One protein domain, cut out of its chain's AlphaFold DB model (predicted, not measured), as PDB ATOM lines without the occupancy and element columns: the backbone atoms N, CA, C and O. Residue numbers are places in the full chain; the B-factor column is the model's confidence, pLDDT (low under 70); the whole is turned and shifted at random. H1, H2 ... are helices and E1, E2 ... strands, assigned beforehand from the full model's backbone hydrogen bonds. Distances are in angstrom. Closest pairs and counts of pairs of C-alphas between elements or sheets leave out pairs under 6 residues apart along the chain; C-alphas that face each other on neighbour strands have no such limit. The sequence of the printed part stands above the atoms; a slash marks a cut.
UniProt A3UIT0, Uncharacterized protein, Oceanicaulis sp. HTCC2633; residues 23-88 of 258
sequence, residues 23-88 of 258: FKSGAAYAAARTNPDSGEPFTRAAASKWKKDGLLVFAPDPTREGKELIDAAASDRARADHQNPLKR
ATOM      1  N   PHE A  23     -15.322 -47.350  -3.211       88.75
ATOM      2  CA  PHE A  23     -14.779 -46.079  -3.691       88.75
ATOM      3  C   PHE A  23     -14.759 -46.002  -5.215       88.75
ATOM      4  O   PHE A  23     -14.318 -46.910  -5.909       88.75
ATOM      5  N   LYS A  24     -15.156 -44.847  -5.757       86.56
ATOM      6  CA  LYS A  24     -15.180 -44.587  -7.210       86.56
ATOM      7  C   LYS A  24     -13.798 -44.327  -7.818       86.56
ATOM      8  O   LYS A  24     -13.669 -44.223  -9.034       86.56
ATOM      9  N   SER A  25     -12.770 -44.120  -6.995       88.06
ATOM     10  CA  SER A  25     -11.409 -43.871  -7.474       88.06
ATOM     11  C   SER A  25     -10.367 -44.212  -6.417       88.06
ATOM     12  O   SER A  25     -10.612 -44.052  -5.220       88.06
ATOM     13  N   GLY A  26      -9.170 -44.599  -6.867       85.62
ATOM     14  CA  GLY A  26      -8.045 -44.884  -5.971       85.62
ATOM     15  C   GLY A  26      -7.613 -43.665  -5.155       85.62
ATOM     16  O   GLY A  26      -7.162 -43.818  -4.030       85.62
ATOM     17  N   ALA A  27      -7.800 -42.452  -5.686       86.69
ATOM     18  CA  ALA A  27      -7.501 -41.218  -4.963       86.69
ATOM     19  C   ALA A  27      -8.467 -40.987  -3.790       86.69
ATOM     20  O   ALA A  27      -8.020 -40.626  -2.708       86.69
ATOM     21  N   ALA A  28      -9.767 -41.233  -3.992       87.50
ATOM     22  CA  ALA A  28     -10.762 -41.141  -2.920       87.50
ATOM     23  C   ALA A  28     -10.529 -42.210  -1.845       87.50
ATOM     24  O   ALA A  28     -10.624 -41.914  -0.660       87.50
ATOM     25  N   TYR A  29     -10.162 -43.422  -2.266       88.38
ATOM     26  CA  TYR A  29      -9.776 -44.499  -1.357       88.38
ATOM     27  C   TYR A  29      -8.523 -44.144  -0.538       88.38
ATOM     28  O   TYR A  29      -8.542 -44.249   0.682       88.38
ATOM     29  N   ALA A  30      -7.455 -43.656  -1.174       87.88
ATOM     30  CA  ALA A  30      -6.235 -43.259  -0.470       87.88
ATOM     31  C   ALA A  30      -6.465 -42.104   0.513       87.88
ATOM     32  O   ALA A  30      -5.981 -42.166   1.636       87.88
ATOM     33  N   ALA A  31      -7.253 -41.098   0.133       87.62
ATOM     34  CA  ALA A  31      -7.581 -39.984   1.021       87.62
ATOM     35  C   ALA A  31      -8.440 -40.406   2.230       87.62
ATOM     36  O   ALA A  31      -8.397 -39.755   3.269       87.62
ATOM     37  N   ALA A  32      -9.210 -41.491   2.110       86.12
ATOM     38  CA  ALA A  32     -10.002 -42.059   3.200       86.12
ATOM     39  C   ALA A  32      -9.190 -42.977   4.132       86.12
ATOM     40  O   ALA A  32      -9.754 -43.576   5.051       86.12
ATOM     41  N   ARG A  33      -7.885 -43.133   3.881       85.81
ATOM     42  CA  ARG A  33      -6.983 -43.969   4.672       85.81
ATOM     43  C   ARG A  33      -5.825 -43.132   5.183       85.81
ATOM     44  O   ARG A  33      -5.247 -42.334   4.450       85.81
ATOM     45  N   THR A  34      -5.464 -43.368   6.433       83.94
ATOM     46  CA  THR A  34      -4.404 -42.624   7.105       83.94
ATOM     47  C   THR A  34      -3.112 -43.417   7.075       83.94
ATOM     48  O   THR A  34      -3.108 -44.629   7.299       83.94
ATOM     49  N   ASN A  35      -2.013 -42.734   6.787       78.81
ATOM     50  CA  ASN A  35      -0.685 -43.289   6.922       78.81
ATOM     51  C   ASN A  35      -0.348 -43.443   8.414       78.81
ATOM     52  O   ASN A  35      -0.365 -42.436   9.124       78.81
ATOM     53  N   PRO A  36      -0.037 -44.657   8.902       74.00
ATOM     54  CA  PRO A  36       0.294 -44.870  10.309       74.00
ATOM     55  C   PRO A  36       1.536 -44.088  10.760       74.00
ATOM     56  O   PRO A  36       1.596 -43.680  11.914       74.00
ATOM     57  N   ASP A  37       2.484 -43.822   9.855       73.69
ATOM     58  CA  ASP A  37       3.750 -43.169  10.206       73.69
ATOM     59  C   ASP A  37       3.622 -41.647  10.349       73.69
ATOM     60  O   ASP A  37       4.307 -41.032  11.164       73.69
ATOM     61  N   SER A  38       2.760 -41.021   9.540       80.69
ATOM     62  CA  SER A  38       2.607 -39.560   9.508       80.69
ATOM     63  C   SER A  38       1.284 -39.060  10.082       80.69
ATOM     64  O   SER A  38       1.138 -37.862  10.299       80.69
ATOM     65  N   GLY A  39       0.300 -39.937  10.296       79.69
ATOM     66  CA  GLY A  39      -1.058 -39.544  10.687       79.69
ATOM     67  C   GLY A  39      -1.820 -38.770   9.601       79.69
ATOM     68  O   GLY A  39      -2.943 -38.329   9.838       79.69
ATOM     69  N   GLU A  40      -1.240 -38.615   8.408       85.62
ATOM     70  CA  GLU A  40      -1.836 -37.897   7.279       85.62
ATOM     71  C   GLU A  40      -2.510 -38.855   6.283       85.62
ATOM     72  O   GLU A  40      -2.119 -40.021   6.185       85.62
ATOM     73  N   PRO A  41      -3.495 -38.390   5.495       87.31
ATOM     74  CA  PRO A  41      -4.097 -39.191   4.435       87.31
ATOM     75  C   PRO A  41      -3.075 -39.658   3.393       87.31
ATOM     76  O   PRO A  41      -2.151 -38.923   3.033       87.31
ATOM     77  N   PHE A  42      -3.267 -40.850   2.825       85.88
ATOM     78  CA  PHE A  42      -2.401 -41.300   1.738       85.88
ATOM     79  C   PHE A  42      -2.577 -40.444   0.477       85.88
ATOM     80  O   PHE A  42      -3.677 -40.044   0.085       85.88
ATOM     81  N   THR A  43      -1.464 -40.203  -0.215       89.25
ATOM     82  CA  THR A  43      -1.453 -39.375  -1.422       89.25
ATOM     83  C   THR A  43      -1.996 -40.121  -2.643       89.25
ATOM     84  O   THR A  43      -1.970 -41.351  -2.744       89.25
ATOM     85  N   ARG A  44      -2.395 -39.362  -3.669       86.56
ATOM     86  CA  ARG A  44      -2.755 -39.917  -4.986       86.56
ATOM     87  C   ARG A  44      -1.621 -40.736  -5.619       86.56
ATOM     88  O   ARG A  44      -1.889 -41.668  -6.376       86.56
ATOM     89  N   ALA A  45      -0.363 -40.401  -5.330       85.94
ATOM     90  CA  ALA A  45       0.783 -41.162  -5.819       85.94
ATOM     91  C   ALA A  45       0.825 -42.575  -5.209       85.94
ATOM     92  O   ALA A  45       1.070 -43.539  -5.936       85.94
ATOM     93  N   ALA A  46       0.493 -42.711  -3.919       85.56
ATOM     94  CA  ALA A  46       0.374 -44.010  -3.257       85.56
ATOM     95  C   ALA A  46      -0.736 -44.864  -3.890       85.56
ATOM     96  O   ALA A  46      -0.493 -46.018  -4.242       85.56
ATOM     97  N   ALA A  47      -1.903 -44.271  -4.166       87.44
ATOM     98  CA  ALA A  47      -2.990 -44.952  -4.876       87.44
ATOM     99  C   ALA A  47      -2.565 -45.486  -6.255       87.44
ATOM    100  O   ALA A  47      -2.903 -46.610  -6.628       87.44
ATOM    101  N   SER A  48      -1.811 -44.689  -7.019       88.75
ATOM    102  CA  SER A  48      -1.285 -45.099  -8.326       88.75
ATOM    103  C   SER A  48      -0.310 -46.271  -8.214       88.75
ATOM    104  O   SER A  48      -0.309 -47.141  -9.083       88.75
ATOM    105  N   LYS A  49       0.506 -46.305  -7.154       87.50
ATOM    106  CA  LYS A  49       1.421 -47.417  -6.880       87.50
ATOM    107  C   LYS A  49       0.649 -48.694  -6.537       87.50
ATOM    108  O   LYS A  49       0.850 -49.704  -7.197       87.50
ATOM    109  N   TRP A  50      -0.322 -48.626  -5.626       89.56
ATOM    110  CA  TRP A  50      -1.164 -49.777  -5.270       89.56
ATOM    111  C   TRP A  50      -1.924 -50.353  -6.459       89.56
ATOM    112  O   TRP A  50      -2.059 -51.565  -6.571       89.56
ATOM    113  N   LYS A  51      -2.376 -49.496  -7.382       88.69
ATOM    114  CA  LYS A  51      -2.994 -49.959  -8.625       88.69
ATOM    115  C   LYS A  51      -2.018 -50.776  -9.481       88.69
ATOM    116  O   LYS A  51      -2.411 -51.812 -10.005       88.69
ATOM    117  N   LYS A  52      -0.772 -50.314  -9.640       86.19
ATOM    118  CA  LYS A  52       0.266 -51.025 -10.414       86.19
ATOM    119  C   LYS A  52       0.669 -52.343  -9.757       86.19
ATOM    120  O   LYS A  52       0.875 -53.324 -10.459       86.19
ATOM    121  N   ASP A  53       0.725 -52.352  -8.431       81.25
ATOM    122  CA  ASP A  53       1.117 -53.511  -7.631       81.25
ATOM    123  C   ASP A  53      -0.029 -54.535  -7.467       81.25
ATOM    124  O   ASP A  53       0.149 -55.556  -6.807       81.25
ATOM    125  N   GLY A  54      -1.209 -54.281  -8.053       85.19
ATOM    126  CA  GLY A  54      -2.366 -55.182  -7.989       85.19
ATOM    127  C   GLY A  54      -3.057 -55.226  -6.622       85.19
ATOM    128  O   GLY A  54      -3.721 -56.204  -6.300       85.19
ATOM    129  N   LEU A  55      -2.900 -54.180  -5.806       88.31
ATOM    130  CA  LEU A  55      -3.390 -54.116  -4.421       88.31
ATOM    131  C   LEU A  55      -4.746 -53.414  -4.278       88.31
ATOM    132  O   LEU A  55      -5.243 -53.247  -3.167       88.31
ATOM    133  N   LEU A  56      -5.322 -52.951  -5.389       88.56
ATOM    134  CA  LEU A  56      -6.686 -52.435  -5.434       88.56
ATOM    135  C   LEU A  56      -7.581 -53.512  -6.033       88.56
ATOM    136  O   LEU A  56      -7.391 -53.900  -7.185       88.56
ATOM    137  N   VAL A  57      -8.545 -53.972  -5.244       89.19
ATOM    138  CA  VAL A  57      -9.537 -54.952  -5.673       89.19
ATOM    139  C   VAL A  57     -10.739 -54.207  -6.228       89.19
ATOM    140  O   VAL A  57     -11.304 -53.329  -5.572       89.19
ATOM    141  N   PHE A  58     -11.105 -54.554  -7.454       88.31
ATOM    142  CA  PHE A  58     -12.205 -53.948  -8.181       88.31
ATOM    143  C   PHE A  58     -13.420 -54.870  -8.137       88.31
ATOM    144  O   PHE A  58     -13.320 -56.062  -8.421       88.31
ATOM    145  N   ALA A  59     -14.559 -54.306  -7.764       83.75
ATOM    146  CA  ALA A  59     -15.849 -54.961  -7.741       83.75
ATOM    147  C   ALA A  59     -16.766 -54.299  -8.785       83.75
ATOM    148  O   ALA A  59     -16.703 -53.076  -8.960       83.75
ATOM    149  N   PRO A  60     -17.610 -55.064  -9.494       80.56
ATOM    150  CA  PRO A  60     -18.514 -54.500 -10.489       80.56
ATOM    151  C   PRO A  60     -19.526 -53.553  -9.827       80.56
ATOM    152  O   PRO A  60     -20.103 -53.880  -8.793       80.56
ATOM    153  N   ASP A  61     -19.746 -52.377 -10.421       80.06
ATOM    154  CA  ASP A  61     -20.759 -51.417  -9.973       80.06
ATOM    155  C   ASP A  61     -22.149 -51.873 -10.458       80.06
ATOM    156  O   ASP A  61     -22.426 -51.806 -11.659       80.06
ATOM    157  N   PRO A  62     -23.069 -52.294  -9.571       70.44
ATOM    158  CA  PRO A  62     -24.394 -52.745  -9.993       70.44
ATOM    159  C   PRO A  62     -25.274 -51.600 -10.506       70.44
ATOM    160  O   PRO A  62     -26.320 -51.844 -11.101       70.44
ATOM    161  N   THR A  63     -24.868 -50.344 -10.290       71.19
ATOM    162  CA  THR A  63     -25.607 -49.163 -10.751       71.19
ATOM    163  C   THR A  63     -25.131 -48.645 -12.108       71.19
ATOM    164  O   THR A  63     -25.791 -47.786 -12.700       71.19
ATOM    165  N   ARG A  64     -23.983 -49.121 -12.614       72.44
ATOM    166  CA  ARG A  64     -23.373 -48.649 -13.866       72.44
ATOM    167  C   ARG A  64     -22.685 -49.795 -14.603       72.44
ATOM    168  O   ARG A  64     -21.593 -50.207 -14.227       72.44
ATOM    169  N   GLU A  65     -23.283 -50.230 -15.709       70.88
ATOM    170  CA  GLU A  65     -22.703 -51.261 -16.575       70.88
ATOM    171  C   GLU A  65     -21.260 -50.924 -16.987       70.88
ATOM    172  O   GLU A  65     -20.949 -49.801 -17.401       70.88
ATOM    173  N   GLY A  66     -20.369 -51.908 -16.841       66.69
ATOM    174  CA  GLY A  66     -18.964 -51.817 -17.240       66.69
ATOM    175  C   GLY A  66     -18.088 -50.907 -16.375       66.69
ATOM    176  O   GLY A  66     -16.943 -50.650 -16.746       66.69
ATOM    177  N   LYS A  67     -18.591 -50.393 -15.244       80.06
ATOM    178  CA  LYS A  67     -17.775 -49.639 -14.285       80.06
ATOM    179  C   LYS A  67     -17.468 -50.473 -13.058       80.06
ATOM    180  O   LYS A  67     -18.271 -51.288 -12.619       80.06
ATOM    181  N   GLU A  68     -16.298 -50.217 -12.497       84.81
ATOM    182  CA  GLU A  68     -15.810 -50.903 -11.315       84.81
ATOM    183  C   GLU A  68     -15.634 -49.912 -10.166       84.81
ATOM    184  O   GLU A  68     -15.198 -48.770 -10.350       84.81
ATOM    185  N   LEU A  69     -15.972 -50.372  -8.969       86.50
ATOM    186  CA  LEU A  69     -15.705 -49.706  -7.708       86.50
ATOM    187  C   LEU A  69     -14.542 -50.407  -7.021       86.50
ATOM    188  O   LEU A  69     -14.348 -51.606  -7.169       86.50
ATOM    189  N   ILE A  70     -13.768 -49.663  -6.248       88.62
ATOM    190  CA  ILE A  70     -12.747 -50.254  -5.390       88.62
ATOM    191  C   ILE A  70     -13.451 -50.784  -4.151       88.62
ATOM    192  O   ILE A  70     -14.056 -49.997  -3.422       88.62
ATOM    193  N   ASP A  71     -13.350 -52.088  -3.921       88.56
ATOM    194  CA  ASP A  71     -13.751 -52.715  -2.667       88.56
ATOM    195  C   ASP A  71     -12.703 -52.377  -1.609       88.56
ATOM    196  O   ASP A  71     -11.536 -52.776  -1.702       88.56
ATOM    197  N   ALA A  72     -13.114 -51.591  -0.621       85.38
ATOM    198  CA  ALA A  72     -12.233 -51.084   0.410       85.38
ATOM    199  C   ALA A  72     -11.697 -52.202   1.307       85.38
ATOM    200  O   ALA A  72     -10.495 -52.256   1.542       85.38
ATOM    201  N   ALA A  73     -12.552 -53.129   1.749       82.19
ATOM    202  CA  ALA A  73     -12.149 -54.210   2.646       82.19
ATOM    203  C   ALA A  73     -11.196 -55.185   1.950       82.19
ATOM    204  O   ALA A  73     -10.182 -55.594   2.521       82.19
ATOM    205  N   ALA A  74     -11.499 -55.539   0.700       81.75
ATOM    206  CA  ALA A  74     -10.643 -56.421  -0.079       81.75
ATOM    207  C   ALA A  74      -9.307 -55.748  -0.437       81.75
ATOM    208  O   ALA A  74      -8.262 -56.395  -0.377       81.75
ATOM    209  N   SER A  75      -9.314 -54.444  -0.735       86.06
ATOM    210  CA  SER A  75      -8.091 -53.673  -1.005       86.06
ATOM    211  C   SER A  75      -7.242 -53.451   0.251       86.06
ATOM    212  O   SER A  75      -6.017 -53.532   0.182       86.06
ATOM    213  N   ASP A  76      -7.859 -53.194   1.406       83.94
ATOM    214  CA  ASP A  76      -7.157 -53.068   2.687       83.94
ATOM    215  C   ASP A  76      -6.508 -54.409   3.065       83.94
ATOM    216  O   ASP A  76      -5.333 -54.444   3.435       83.94
ATOM    217  N   ARG A  77      -7.216 -55.529   2.858       80.31
ATOM    218  CA  ARG A  77      -6.667 -56.880   3.049       80.31
ATOM    219  C   ARG A  77      -5.508 -57.170   2.098       80.31
ATOM    220  O   ARG A  77      -4.449 -57.584   2.558       80.31
ATOM    221  N   ALA A  78      -5.666 -56.896   0.803       81.94
ATOM    222  CA  ALA A  78      -4.604 -57.090  -0.184       81.94
ATOM    223  C   ALA A  78      -3.349 -56.271   0.161       81.94
ATOM    224  O   ALA A  78      -2.224 -56.754   0.028       81.94
ATOM    225  N   ARG A  79      -3.526 -55.042   0.661       84.88
ATOM    226  CA  ARG A  79      -2.423 -54.201   1.139       84.88
ATOM    227  C   ARG A  79      -1.762 -54.755   2.398       84.88
ATOM    228  O   ARG A  79      -0.535 -54.782   2.438       84.88
ATOM    229  N   ALA A  80      -2.537 -55.195   3.387       78.88
ATOM    230  CA  ALA A  80      -2.009 -55.789   4.615       78.88
ATOM    231  C   ALA A  80      -1.234 -57.085   4.321       78.88
ATOM    232  O   ALA A  80      -0.113 -57.273   4.794       78.88
ATOM    233  N   ASP A  81      -1.775 -57.939   3.450       75.56
ATOM    234  CA  ASP A  81      -1.110 -59.161   2.995       75.56
ATOM    235  C   ASP A  81       0.173 -58.846   2.215       75.56
ATOM    236  O   ASP A  81       1.189 -59.515   2.393       75.56
ATOM    237  N   HIS A  82       0.171 -57.786   1.400       74.25
ATOM    238  CA  HIS A  82       1.366 -57.330   0.694       74.25
ATOM    239  C   HIS A  82       2.414 -56.718   1.626       74.25
ATOM    240  O   HIS A  82       3.605 -56.807   1.333       74.25
ATOM    241  N   GLN A  83       2.014 -56.082   2.725       68.56
ATOM    242  CA  GLN A  83       2.943 -55.576   3.737       68.56
ATOM    243  C   GLN A  83       3.529 -56.700   4.594       68.56
ATOM    244  O   GLN A  83       4.613 -56.528   5.143       68.56
ATOM    245  N   ASN A  84       2.880 -57.864   4.644       61.47
ATOM    246  CA  ASN A  84       3.391 -59.030   5.344       61.47
ATOM    247  C   ASN A  84       4.385 -59.827   4.462       61.47
ATOM    248  O   ASN A  84       3.971 -60.527   3.530       61.47
ATOM    249  N   PRO A  85       5.702 -59.797   4.751       56.59
ATOM    250  CA  PRO A  85       6.699 -60.524   3.962       56.59
ATOM    251  C   PRO A  85       6.520 -62.051   4.016       56.59
ATOM    252  O   PRO A  85       6.958 -62.738   3.096       56.59
ATOM    253  N   LEU A  86       5.839 -62.583   5.039       51.94
ATOM    254  CA  LEU A  86       5.566 -64.017   5.195       51.94
ATOM    255  C   LEU A  86       4.462 -64.497   4.240       51.94
ATOM    256  O   LEU A  86       4.547 -65.595   3.698       51.94
ATOM    257  N   LYS A  87       3.458 -63.655   3.962       48.88
ATOM    258  CA  LYS A  87       2.358 -63.984   3.038       48.88
ATOM    259  C   LYS A  87       2.742 -63.853   1.563       48.88
ATOM    260  O   LYS A  87       2.117 -64.483   0.720       48.88
ATOM    261  N   ARG A  88       3.811 -63.115   1.245       52.03
ATOM    262  CA  ARG A  88       4.408 -63.077  -0.106       52.03
ATOM    263  C   ARG A  88       5.092 -64.385  -0.511       52.03
ATOM    264  O   ARG A  88       5.287 -64.616  -1.700       52.03
TER     265      ARG A  88
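Overview. This is residues 23 to 88 of the 258 residues of an uncharacterized protein of Oceanicaulis sp. HTCC2633 (UniProt A3UIT0). A small two-stranded hairpin, E1 and E2, leads end to end into the helix H3, and a helical hairpin, H1 and H2, packs loosely beside the place where E2 passes into H3. The turn between the strands makes one end of the long axis, the loop of residues 32 to 43 reaches out at the other, and residues 83 to 88 stick out as a tail. The printed part has 66 residues with three named helices and two named strands, in the order H1, H2, E1, E2, H3; the sheet is antiparallel and the class is mixed, helices and strands. The whole is compact, with a radius of gyration of the C-alphas of 12.4 A and spans of 37 by 27 by 18 A.

Along the chain. H1, residues 26 to 31, begins at C-alpha 26 (-8.045, -44.884, -5.971). H2 is residues 44 to 52, 12.7 A long. E1 is residues 57 to 60 and E2 residues 68 to 71. H3, residues 72 to 83, is 16.2 A long and ends at C-alpha 83 (2.943, -55.576, 3.737).

Arrangement. H1 and H2 touch, closest at the C-alphas of Ala 27 and Arg 44, 4.9 A, at a steep tilt of 43 degrees, opposite ways. E1 and E2 form a hairpin, with N 59 and O 69 at 2.8 A, within hydrogen-bond range. The closest C-alphas of E1 and H3, Val 57 and Ser 75, are 5.1 A apart. H1 and H3 are close but not clearly touching, closest at the C-alphas of Tyr 29 and Ala 72, 7.2 A. H1 and E1 are apart. In H1, H2 and H3 every O i to N i+4 pair is within hydrogen-bond range.

Size, cuts and confidence. The C-alphas of Asp 37 and Glu 65, the two farthest apart, are 38.5 A from each other. The printed part has no cut, and the link from H1 to H2, 12 residues, is long. pLDDT is under 70 at residue 66 and residues 83 to 88.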